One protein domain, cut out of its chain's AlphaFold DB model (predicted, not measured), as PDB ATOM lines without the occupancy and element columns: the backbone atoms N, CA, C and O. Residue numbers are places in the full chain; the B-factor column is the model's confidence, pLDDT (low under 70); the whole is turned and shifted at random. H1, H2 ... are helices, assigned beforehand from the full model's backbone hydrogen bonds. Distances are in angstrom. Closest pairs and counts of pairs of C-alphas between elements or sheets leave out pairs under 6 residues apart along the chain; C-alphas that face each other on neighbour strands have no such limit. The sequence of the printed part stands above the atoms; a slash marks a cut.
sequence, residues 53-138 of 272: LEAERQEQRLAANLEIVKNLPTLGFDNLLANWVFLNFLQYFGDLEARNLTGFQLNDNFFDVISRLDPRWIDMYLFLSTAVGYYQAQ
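AT A GLANCE: This is residues 53 to 138 of the 272 residues of an uncharacterized protein of Limnospira indica PCC 8005 (UniProt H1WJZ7). What shape do these atoms make? Four helices form an up-and-down bundle, each running against the one before it: H2 and H4 make the middle, H1 covers one side and H5 the other, and short H3 lies across one end. What is printed? The printed part has 86 residues, with five named helices in the order H1, H2, H3, H4, H5 and no named strand; the class is all helix. How large is it? It is compact, with a radius of gyration of the C-alphas of 12.6 A, yet elongated, spanning 37 by 24 by 18 A.

HOW THE PARTS SIT: What does the longest helix touch? H1, residues 53 to 71, touches H4, residues 107 to 117, with residues 63 to 70 alone, the same way at a shallow tilt of 22 degrees; the closest C-alphas, of Lys 70 and Val 113, are 6.1 A apart. With residues 55 to 59 alone it touches H3, residues 96 to 102, about perpendicular at 87 degrees; the closest C-alphas, of Ala 55 and Ala 98, are 5.5 A apart. What else touches the hub, H4? H2, residues 78 to 94, does so, opposite ways at a shallow tilt of 15 degrees; the closest C-alphas, of Ala 82 and Ile 114, are 4.9 A apart. H5, residues 122 to 135, forms a hairpin with H4 at 21 degrees, touching it with residues 128 to 132 alone; the closest C-alphas, of Asn 107 and Val 132, are 5.6 A apart. Which O i to N i+4 pairs are within hydrogen-bond range? Every pair is in H2 and H4, against 14 of 15 in H1, 2 of 3 in H3 and 8 of 10 in H5.

IN THESE COORDINATES: Where does H1 begin? C-alpha 53 is at (125.161, -118.433, 32.019), and H1 measures 27.6 A from first to last C-alpha. How long are the others? H2 measures 24.0 A, H3 9.7 A, H4 15.6 A and H5 20.1 A, with C-alpha 135 at (143.275, -106.954, 29.734).

THE WHOLE: Which C-alphas lie farthest apart? Those of Leu 53 and Gly 76 do, at 37.8 A. Is anything cut or uncertain? The printed part has no cut and no long link, and no printed residue is under 70 in pLDDT.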
ATOM      1  N   LEU A  53     126.270-118.679  32.942       93.38
ATOM      2  CA  LEU A  53     125.161-118.433  32.019       93.38
ATOM      3  C   LEU A  53     124.560-117.027  32.176       93.38
ATOM      4  O   LEU A  53     124.100-116.430  31.202       93.38
ATOM      5  N   GLU A  54     124.494-116.504  33.400       91.88
ATOM      6  CA  GLU A  54     124.008-115.145  33.648       91.88
ATOM      7  C   GLU A  54     125.008-114.103  33.158       91.88
ATOM      8  O   GLU A  54     124.587-113.158  32.489       91.88
ATOM      9  N   ALA A  55     126.299-114.306  33.422       92.75
ATOM     10  CA  ALA A  55     127.368-113.428  32.956       92.75
ATOM     11  C   ALA A  55     127.421-113.376  31.416       92.75
ATOM     12  O   ALA A  55     127.394-112.295  30.829       92.75
ATOM     13  N   GLU A  56     127.352-114.527  30.744       93.75
ATOM     14  CA  GLU A  56     127.296-114.614  29.276       93.75
ATOM     15  C   GLU A  56     126.059-113.913  28.702       93.75
ATOM     16  O   GLU A  56     126.136-113.207  27.697       93.75
ATOM     17  N   ARG A  57     124.893-114.057  29.345       93.12
ATOM     18  CA  ARG A  57     123.674-113.343  28.926       93.12
ATOM     19  C   ARG A  57     123.798-111.835  29.104       93.12
ATOM     20  O   ARG A  57     123.261-111.093  28.281       93.12
ATOM     21  N   GLN A  58     124.432-111.375  30.180       92.06
ATOM     22  CA  GLN A  58     124.704-109.952  30.383       92.06
ATOM     23  C   GLN A  58     125.645-109.425  29.295       92.06
ATOM     24  O   GLN A  58     125.349-108.392  28.696       92.06
ATOM     25  N   GLU A  59     126.701-110.169  28.968       93.25
ATOM     26  CA  GLU A  59     127.653-109.799  27.922       93.25
ATOM     27  C   GLU A  59     127.003-109.754  26.534       93.25
ATOM     28  O   GLU A  59     127.141-108.761  25.825       93.25
ATOM     29  N   GLN A  60     126.193-110.751  26.170       95.12
ATOM     30  CA  GLN A  60     125.453-110.756  24.900       95.12
ATOM     31  C   GLN A  60     124.501-109.563  24.768       95.12
ATOM     32  O   GLN A  60     124.387-108.968  23.695       95.12
ATOM     33  N   ARG A  61     123.809-109.196  25.854       94.75
ATOM     34  CA  ARG A  61     122.939-108.009  25.870       94.75
ATOM     35  C   ARG A  61     123.749-106.739  25.670       94.75
ATOM     36  O   ARG A  61     123.343-105.884  24.890       94.75
ATOM     37  N   LEU A  62     124.879-106.621  26.357       94.75
ATOM     38  CA  LEU A  62     125.747-105.461  26.236       94.75
ATOM     39  C   LEU A  62     126.340-105.341  24.829       94.75
ATOM     40  O   LEU A  62     126.302-104.256  24.255       94.75
ATOM     41  N   ALA A  63     126.786-106.449  24.238       95.00
ATOM     42  CA  ALA A  63     127.257-106.497  22.857       95.00
ATOM     43  C   ALA A  63     126.168-106.037  21.874       95.00
ATOM     44  O   ALA A  63     126.405-105.159  21.050       95.00
ATOM     45  N   ALA A  64     124.941-106.556  22.008       93.94
ATOM     46  CA  ALA A  64     123.814-106.137  21.176       93.94
ATOM     47  C   ALA A  64     123.493-104.640  21.338       93.94
ATOM     48  O   ALA A  64     123.207-103.952  20.358       93.94
ATOM     49  N   ASN A  65     123.572-104.118  22.563       91.38
ATOM     50  CA  ASN A  65     123.369-102.699  22.840       91.38
ATOM     51  C   ASN A  65     124.456-101.833  22.187       91.38
ATOM     52  O   ASN A  65     124.132-100.816  21.575       91.38
ATOM     53  N   LEU A  66     125.726-102.246  22.266       94.56
ATOM     54  CA  LEU A  66     126.834-101.559  21.600       94.56
ATOM     55  C   LEU A  66     126.649-101.546  20.081       94.56
ATOM     56  O   LEU A  66     126.822-100.498  19.470       94.56
ATOM     57  N   GLU A  67     126.204-102.646  19.473       92.69
ATOM     58  CA  GLU A  67     125.907-102.697  18.033       92.69
ATOM     59  C   GLU A  67     124.772-101.752  17.617       92.69
ATOM     60  O   GLU A  67     124.815-101.141  16.546       92.69
ATOM     61  N   ILE A  68     123.767-101.558  18.473       92.50
ATOM     62  CA  ILE A  68     122.721-100.560  18.232       92.50
ATOM     63  C   ILE A  68     123.322 -99.151  18.287       92.50
ATOM     64  O   ILE A  68     123.157 -98.373  17.349       92.50
ATOM     65  N   VAL A  69     124.066 -98.831  19.350       92.81
ATOM     66  CA  VAL A  69     124.719 -97.524  19.537       92.81
ATOM     67  C   VAL A  69     125.688 -97.218  18.397       92.81
ATOM     68  O   VAL A  69     125.754 -96.079  17.935       92.81
ATOM     69  N   LYS A  70     126.377 -98.238  17.871       90.38
ATOM     70  CA  LYS A  70     127.269 -98.108  16.718       90.38
ATOM     71  C   LYS A  70     126.561 -97.543  15.486       90.38
ATOM     72  O   LYS A  70     127.201 -96.840  14.711       90.38
ATOM     73  N   ASN A  71     125.274 -97.810  15.305       88.19
ATOM     74  CA  ASN A  71     124.551 -97.480  14.075       88.19
ATOM     75  C   ASN A  71     123.496 -96.376  14.253       88.19
ATOM     76  O   ASN A  71     122.843 -95.985  13.283       88.19
ATOM     77  N   LEU A  72     123.308 -95.867  15.472       88.50
ATOM     78  CA  LEU A  72     122.320 -94.831  15.749       88.50
ATOM     79  C   LEU A  72     122.813 -93.438  15.323       88.50
ATOM     80  O   LEU A  72     123.957 -93.076  15.604       88.50
ATOM     81  N   PRO A  73     121.952 -92.606  14.705       91.19
ATOM     82  CA  PRO A  73     122.271 -91.203  14.491       91.19
ATOM     83  C   PRO A  73     122.352 -90.480  15.839       91.19
ATOM     84  O   PRO A  73     121.430 -90.552  16.652       91.19
ATOM     85  N   THR A  74     123.432 -89.735  16.057       93.00
ATOM     86  CA  THR A  74     123.680 -88.990  17.303       93.00
ATOM     87  C   THR A  74     122.918 -87.672  17.372       93.00
ATOM     88  O   THR A  74     122.771 -87.099  18.449       93.00
ATOM     89  N   LEU A  75     122.428 -87.178  16.227       94.38
ATOM     90  CA  LEU A  75     121.717 -85.901  16.091       94.38
ATOM     91  C   LEU A  75     122.509 -84.703  16.662       94.38
ATOM     92  O   LEU A  75     121.910 -83.734  17.126       94.38
ATOM     93  N   GLY A  76     123.846 -84.772  16.619       92.81
ATOM     94  CA  GLY A  76     124.757 -83.742  17.132       92.81
ATOM     95  C   GLY A  76     125.111 -83.866  18.619       92.81
ATOM     96  O   GLY A  76     125.692 -82.940  19.178       92.81
ATOM     97  N   PHE A  77     124.752 -84.978  19.270       95.94
ATOM     98  CA  PHE A  77     125.054 -85.258  20.682       95.94
ATOM     99  C   PHE A  77     126.158 -86.312  20.860       95.94
ATOM    100  O   PHE A  77     126.123 -87.093  21.812       95.94
ATOM    101  N   ASP A  78     127.135 -86.349  19.956       95.88
ATOM    102  CA  ASP A  78     128.186 -87.372  19.912       95.88
ATOM    103  C   ASP A  78     128.938 -87.485  21.248       95.88
ATOM    104  O   ASP A  78     128.990 -88.567  21.828       95.88
ATOM    105  N   ASN A  79     129.387 -86.364  21.819       95.25
ATOM    106  CA  ASN A  79     130.118 -86.345  23.092       95.25
ATOM    107  C   ASN A  79     129.255 -86.806  24.283       95.25
ATOM    108  O   ASN A  79     129.751 -87.450  25.206       95.25
ATOM    109  N   LEU A  80     127.950 -86.503  24.286       96.31
ATOM    110  CA  LEU A  80     127.044 -86.979  25.341       96.31
ATOM    111  C   LEU A  80     126.885 -88.500  25.265       96.31
ATOM    112  O   LEU A  80     126.898 -89.178  26.294       96.31
ATOM    113  N   LEU A  81     126.757 -89.032  24.049       96.75
ATOM    114  CA  LEU A  81     126.679 -90.467  23.828       96.75
ATOM    115  C   LEU A  81     128.009 -91.151  24.169       96.75
ATOM    116  O   LEU A  81     127.987 -92.176  24.842       96.75
ATOM    117  N   ALA A  82     129.151 -90.556  23.806       97.44
ATOM    118  CA  ALA A  82     130.482 -91.039  24.176       97.44
ATOM    119  C   ALA A  82     130.634 -91.149  25.699       97.44
ATOM    120  O   ALA A  82     131.010 -92.204  26.201       97.44
ATOM    121  N   ASN A  83     130.245 -90.108  26.443       97.31
ATOM    122  CA  ASN A  83     130.253 -90.112  27.908       97.31
ATOM    123  C   ASN A  83     129.373 -91.224  28.490       97.31
ATOM    124  O   ASN A  83     129.781 -91.927  29.412       97.31
ATOM    125  N   TRP A  84     128.165 -91.411  27.952       96.44
ATOM    126  CA  TRP A  84     127.278 -92.482  28.407       96.44
ATOM    127  C   TRP A  84     127.869 -93.868  28.126       96.44
ATOM    128  O   TRP A  84     127.859 -94.728  29.007       96.44
ATOM    129  N   VAL A  85     128.438 -94.088  26.940       97.81
ATOM    130  CA  VAL A  85     129.118 -95.347  26.603       97.81
ATOM    131  C   VAL A  85     130.341 -95.562  27.499       97.81
ATOM    132  O   VAL A  85     130.524 -96.669  27.996       97.81
ATOM    133  N   PHE A  86     131.114 -94.517  27.800       98.25
ATOM    134  CA  PHE A  86     132.256 -94.592  28.717       98.25
ATOM    135  C   PHE A  86     131.841 -94.979  30.143       98.25
ATOM    136  O   PHE A  86     132.493 -95.807  30.771       98.25
ATOM    137  N   LEU A  87     130.711 -94.480  30.653       97.44
ATOM    138  CA  LEU A  87     130.182 -94.929  31.949       97.44
ATOM    139  C   LEU A  87     129.770 -96.408  31.938       97.44
ATOM    140  O   LEU A  87     129.922 -97.096  32.947       97.44
ATOM    141  N   ASN A  88     129.239 -96.913  30.821       96.88
ATOM    142  CA  ASN A  88     128.953 -98.343  30.666       96.88
ATOM    143  C   ASN A  88     130.247 -99.164  30.576       96.88
ATOM    144  O   ASN A  88     130.309-100.242  31.157       96.88
ATOM    145  N   PHE A  89     131.279 -98.635  29.915       98.00
ATOM    146  CA  PHE A  89     132.611 -99.230  29.885       98.00
ATOM    147  C   PHE A  89     133.189 -99.362  31.297       98.00
ATOM    148  O   PHE A  89     133.590-100.455  31.669       98.00
ATOM    149  N   LEU A  90     133.167 -98.302  32.115       95.62
ATOM    150  CA  LEU A  90     133.691 -98.363  33.485       95.62
ATOM    151  C   LEU A  90     132.972 -99.418  34.338       95.62
ATOM    152  O   LEU A  90     133.615-100.121  35.113       95.62
ATOM    153  N   GLN A  91     131.655 -99.566  34.168       94.56
ATOM    154  CA  GLN A  91     130.882-100.620  34.836       94.56
ATOM    155  C   GLN A  91     131.243-102.017  34.312       94.56
ATOM    156  O   GLN A  91     131.441-102.926  35.108       94.56
ATOM    157  N   TYR A  92     131.355-102.196  32.992       96.12
ATOM    158  CA  TYR A  92     131.743-103.470  32.378       96.12
ATOM    159  C   TYR A  92     133.151-103.906  32.795       96.12
ATOM    160  O   TYR A  92     133.355-105.062  33.160       96.12
ATOM    161  N   PHE A  93     134.105-102.981  32.719       95.44
ATOM    162  CA  PHE A  93     135.512-103.215  33.003       95.44
ATOM    163  C   PHE A  93     135.751-103.456  34.497       95.44
ATOM    164  O   PHE A  93     136.523-104.338  34.856       95.44
ATOM    165  N   GLY A  94     135.049-102.721  35.367       92.12
ATOM    166  CA  GLY A  94     135.164-102.855  36.821       92.12
ATOM    167  C   GLY A  94     134.435-104.057  37.434       92.12
ATOM    168  O   GLY A  94     134.679-104.371  38.598       92.12
ATOM    169  N   ASP A  95     133.555-104.743  36.697       93.62
ATOM    170  CA  ASP A  95     132.827-105.926  37.183       93.62
ATOM    171  C   ASP A  95     133.706-107.187  37.130       93.62
ATOM    172  O   ASP A  95     133.532-108.070  36.287       93.62
ATOM    173  N   LEU A  96     134.689-107.265  38.028       90.50
ATOM    174  CA  LEU A  96     135.646-108.373  38.060       90.50
ATOM    175  C   LEU A  96     134.980-109.737  38.295       90.50
ATOM    176  O   LEU A  96     135.479-110.738  37.785       90.50
ATOM    177  N   GLU A  97     133.849-109.807  39.007       90.75
ATOM    178  CA  GLU A  97     133.107-111.064  39.194       90.75
ATOM    179  C   GLU A  97     132.619-111.606  37.843       90.75
ATOM    180  O   GLU A  97     132.881-112.764  37.510       90.75
ATOM    181  N   ALA A  98     131.991-110.761  37.020       93.56
ATOM    182  CA  ALA A  98     131.572-111.149  35.676       93.56
ATOM    183  C   ALA A  98     132.762-111.368  34.727       93.56
ATOM    184  O   ALA A  98     132.761-112.320  33.944       93.56
ATOM    185  N   ARG A  99     133.794-110.516  34.785       94.31
ATOM    186  CA  ARG A  99     134.963-110.601  33.890       94.31
ATOM    187  C   ARG A  99     135.841-111.820  34.172       94.31
ATOM    188  O   ARG A  99     136.425-112.357  33.238       94.31
ATOM    189  N   ASN A 100     135.861-112.338  35.398       92.75
ATOM    190  CA  ASN A 100     136.510-113.617  35.704       92.75
ATOM    191  C   ASN A 100     135.818-114.819  35.033       92.75
ATOM    192  O   ASN A 100     136.450-115.853  34.833       92.75
ATOM    193  N   LEU A 101     134.533-114.690  34.682       94.38
ATOM    194  CA  LEU A 101     133.742-115.737  34.028       94.38
ATOM    195  C   LEU A 101     133.754-115.609  32.499       94.38
ATOM    196  O   LEU A 101     133.796-116.615  31.789       94.38
ATOM    197  N   THR A 102     133.707-114.380  31.978       94.75
ATOM    198  CA  THR A 102     133.537-114.141  30.533       94.75
ATOM    199  C   THR A 102     134.742-113.501  29.845       94.75
ATOM    200  O   THR A 102     134.817-113.467  28.617       94.75
ATOM    201  N   GLY A 103     135.718-113.020  30.613       95.06
ATOM    202  CA  GLY A 103     136.826-112.222  30.106       95.06
ATOM    203  C   GLY A 103     136.394-110.816  29.690       95.06
ATOM    204  O   GLY A 103     135.325-110.333  30.058       95.06
ATOM    205  N   PHE A 104     137.255-110.158  28.915       96.38
ATOM    206  CA  PHE A 104     137.177-108.733  28.573       96.38
ATOM    207  C   PHE A 104     136.885-108.481  27.082       96.38
ATOM    208  O   PHE A 104     137.388-107.532  26.482       96.38
ATOM    209  N   GLN A 105     136.089-109.351  26.460       95.38
ATOM    210  CA  GLN A 105     135.914-109.406  25.003       95.38
ATOM    211  C   GLN A 105     135.181-108.207  24.383       95.38
ATOM    212  O   GLN A 105     135.082-108.142  23.164       95.38
ATOM    213  N   LEU A 106     134.633-107.284  25.183       97.50
ATOM    214  CA  LEU A 106     133.960-106.080  24.681       97.50
ATOM    215  C   LEU A 106     134.777-104.792  24.849       97.50
ATOM    216  O   LEU A 106     134.273-103.728  24.483       97.50
ATOM    217  N   ASN A 107     135.993-104.843  25.403       98.25
ATOM    218  CA  ASN A 107     136.805-103.638  25.620       98.25
ATOM    219  C   ASN A 107     137.089-102.892  24.304       98.25
ATOM    220  O   ASN A 107     136.922-101.674  24.233       98.25
ATOM    221  N   ASP A 108     137.439-103.622  23.250       98.06
ATOM    222  CA  ASP A 108     137.613-103.109  21.890       98.06
ATOM    223  C   ASP A 108     136.341-102.462  21.331       98.06
ATOM    224  O   ASP A 108     136.404-101.378  20.756       98.06
ATOM    225  N   ASN A 109     135.170-103.062  21.553       98.00
ATOM    226  CA  ASN A 109     133.889-102.498  21.129       98.00
ATOM    227  C   ASN A 109     133.589-101.166  21.821       98.00
ATOM    228  O   ASN A 109     133.078-100.242  21.185       98.00
ATOM    229  N   PHE A 110     133.907-101.049  23.111       98.50
ATOM    230  CA  PHE A 110     133.802 -99.779  23.822       98.50
ATOM    231  C   PHE A 110     134.770 -98.743  23.260       98.50
ATOM    232  O   PHE A 110     134.357 -97.617  22.975       98.50
ATOM    233  N   PHE A 111     136.030 -99.123  23.054       98.56
ATOM    234  CA  PHE A 111     137.040 -98.224  22.514       98.56
ATOM    235  C   PHE A 111     136.661 -97.746  21.102       98.56
ATOM    236  O   PHE A 111     136.670 -96.543  20.828       98.56
ATOM    237  N   ASP A 112     136.202 -98.646  20.234       97.88
ATOM    238  CA  ASP A 112     135.689 -98.327  18.902       97.88
ATOM    239  C   ASP A 112     134.550 -97.298  18.954       97.88
ATOM    240  O   ASP A 112     134.621 -96.251  18.307       97.88
ATOM    241  N   VAL A 113     133.516 -97.550  19.759       97.56
ATOM    242  CA  VAL A 113     132.354 -96.654  19.846       97.56
ATOM    243  C   VAL A 113     132.747 -95.281  20.381       97.56
ATOM    244  O   VAL A 113     132.380 -94.270  19.784       97.56
ATOM    245  N   ILE A 114     133.489 -95.233  21.488       98.31
ATOM    246  CA  ILE A 114     133.823 -93.981  22.178       98.31
ATOM    247  C   ILE A 114     134.751 -93.126  21.315       98.31
ATOM    248  O   ILE A 114     134.447 -91.959  21.076       98.31
ATOM    249  N   SER A 115     135.830 -93.709  20.782       97.44
ATOM    250  CA  SER A 115     136.793 -92.987  19.936       97.44
ATOM    251  C   SER A 115     136.174 -92.470  18.639       97.44
ATOM    252  O   SER A 115     136.612 -91.460  18.107       97.44
ATOM    253  N   ARG A 116     135.143 -93.133  18.113       96.56
ATOM    254  CA  ARG A 116     134.426 -92.661  16.925       96.56
ATOM    255  C   ARG A 116     133.470 -91.510  17.237       96.56
ATOM    256  O   ARG A 116     133.275 -90.650  16.385       96.56
ATOM    257  N   LEU A 117     132.850 -91.521  18.417       97.06
ATOM    258  CA  LEU A 117     131.912 -90.482  18.846       97.06
ATOM    259  C   LEU A 117     132.636 -89.209  19.299       97.06
ATOM    260  O   LEU A 117     132.240 -88.115  18.914       97.06
ATOM    261  N   ASP A 118     133.701 -89.339  20.087       97.62
ATOM    262  CA  ASP A 118     134.471 -88.196  20.579       97.62
ATOM    263  C   ASP A 118     135.982 -88.460  20.497       97.62
ATOM    264  O   ASP A 118     136.647 -88.637  21.517       97.62
ATOM    265  N   PRO A 119     136.576 -88.483  19.289       97.56
ATOM    266  CA  PRO A 119     137.993 -88.812  19.124       97.56
ATOM    267  C   PRO A 119     138.937 -87.831  19.832       97.56
ATOM    268  O   PRO A 119     140.091 -88.175  20.075       97.56
ATOM    269  N   ARG A 120     138.473 -86.619  20.167       97.19
ATOM    270  CA  ARG A 120     139.292 -85.550  20.761       97.19
ATOM    271  C   ARG A 120     139.349 -85.599  22.287       97.19
ATOM    272  O   ARG A 120     140.105 -84.831  22.882       97.19
ATOM    273  N   TRP A 121     138.585 -86.474  22.934       97.44
ATOM    274  CA  TRP A 121     138.620 -86.611  24.386       97.44
ATOM    275  C   TRP A 121     139.850 -87.421  24.831       97.44
ATOM    276  O   TRP A 121     139.853 -88.638  24.920       97.44
ATOM    277  N   ILE A 122     140.952 -86.726  25.105       96.62
ATOM    278  CA  ILE A 122     142.266 -87.348  25.352       96.62
ATOM    279  C   ILE A 122     142.266 -88.307  26.552       96.62
ATOM    280  O   ILE A 122     142.904 -89.357  26.508       96.62
ATOM    281  N   ASP A 123     141.562 -87.959  27.627       94.38
ATOM    282  CA  ASP A 123     141.728 -88.641  28.913       94.38
ATOM    283  C   ASP A 123     141.166 -90.075  28.909       94.38
ATOM    284  O   ASP A 123     141.659 -90.932  29.640       94.38
ATOM    285  N   MET A 124     140.186 -90.373  28.050       96.12
ATOM    286  CA  MET A 124     139.607 -91.717  27.934       96.12
ATOM    287  C   MET A 124     140.590 -92.746  27.357       96.12
ATOM    288  O   MET A 124     140.474 -93.933  27.662       96.12
ATOM    289  N   TYR A 125     141.557 -92.309  26.535       97.56
ATOM    290  CA  TYR A 125     142.456 -93.219  25.824       97.56
ATOM    291  C   TYR A 125     143.316 -94.020  26.792       97.56
ATOM    292  O   TYR A 125     143.535 -95.193  26.536       97.56
ATOM    293  N   LEU A 126     143.723 -93.436  27.926       94.56
ATOM    294  CA  LEU A 126     144.468 -94.158  28.960       94.56
ATOM    295  C   LEU A 126     143.687 -95.372  29.481       94.56
ATOM    296  O   LEU A 126     144.246 -96.454  29.636       94.56
ATOM    297  N   PHE A 127     142.392 -95.199  29.745       95.31
ATOM    298  CA  PHE A 127     141.549 -96.276  30.259       95.31
ATOM    299  C   PHE A 127     141.287 -97.336  29.191       95.31
ATOM    300  O   PHE A 127     141.411 -98.530  29.448       95.31
ATOM    301  N   LEU A 128     140.932 -96.893  27.985       98.00
ATOM    302  CA  LEU A 128     140.551 -97.784  26.893       98.00
ATOM    303  C   LEU A 128     141.750 -98.566  26.352       98.00
ATOM    304  O   LEU A 128     141.624 -99.760  26.085       98.00
ATOM    305  N   SER A 129     142.922 -97.936  26.260       97.00
ATOM    306  CA  SER A 129     144.146 -98.621  25.847       97.00
ATOM    307  C   SER A 129     144.610 -99.632  26.873       97.00
ATOM    308  O   SER A 129     144.977-100.745  26.515       97.00
ATOM    309  N   THR A 130     144.509 -99.294  28.161       95.25
ATOM    310  CA  THR A 130     144.792-100.241  29.240       95.25
ATOM    311  C   THR A 130     143.878-101.461  29.125       95.25
ATOM    312  O   THR A 130     144.332-102.605  29.146       95.25
ATOM    313  N   ALA A 131     142.584-101.222  28.926       97.19
ATOM    314  CA  ALA A 131     141.585-102.271  28.827       97.19
ATOM    315  C   ALA A 131     141.803-103.192  27.609       97.19
ATOM    316  O   ALA A 131     141.694-104.414  27.726       97.19
ATOM    317  N   VAL A 132     142.148-102.649  26.443       98.31
ATOM    318  CA  VAL A 132     142.377-103.459  25.234       98.31
ATOM    319  C   VAL A 132     143.782-104.076  25.218       98.31
ATOM    320  O   VAL A 132     143.936-105.281  25.024       98.31
ATOM    321  N   GLY A 133     144.817-103.281  25.475       96.62
ATOM    322  CA  GLY A 133     146.215-103.704  25.400       96.62
ATOM    323  C   GLY A 133     146.634-104.672  26.507       96.62
ATOM    324  O   GLY A 133     147.297-105.667  26.223       96.62
ATOM    325  N   TYR A 134     146.230-104.423  27.759       94.19
ATOM    326  CA  TYR A 134     146.622-105.267  28.895       94.19
ATOM    327  C   TYR A 134     145.597-106.367  29.179       94.19
ATOM    328  O   TYR A 134     145.976-107.529  29.297       94.19
ATOM    329  N   TYR A 135     144.311-106.020  29.273       96.00
ATOM    330  CA  TYR A 135     143.275-106.954  29.734       96.00
ATOM    331  C   TYR A 135     142.680-107.825  28.624       96.00
ATOM    332  O   TYR A 135     142.393-108.999  28.853       96.00
ATOM    333  N   GLN A 136     142.505-107.278  27.421       96.38
ATOM    334  CA  GLN A 136     142.087-108.058  26.251       96.38
ATOM    335  C   GLN A 136     143.286-108.675  25.507       96.38
ATOM    336  O   GLN A 136     143.084-109.494  24.613       96.38
ATOM    337  N   ALA A 137     144.518-108.320  25.897       95.56
ATOM    338  CA  ALA A 137     145.768-108.763  25.278       95.56
ATOM    339  C   ALA A 137     145.828-108.487  23.760       95.56
ATOM    340  O   ALA A 137     146.304-109.319  22.990       95.56
ATOM    341  N   GLN A 138     145.333-107.320  23.334       98.19
ATOM    342  CA  GLN A 138     145.345-106.879  21.932       98.19
ATOM    343  C   GLN A 138     146.038-105.513  21.770       98.19
ATOM    344  O   GLN A 138     145.394-104.523  21.405       98.19
TER     345      GLN A 138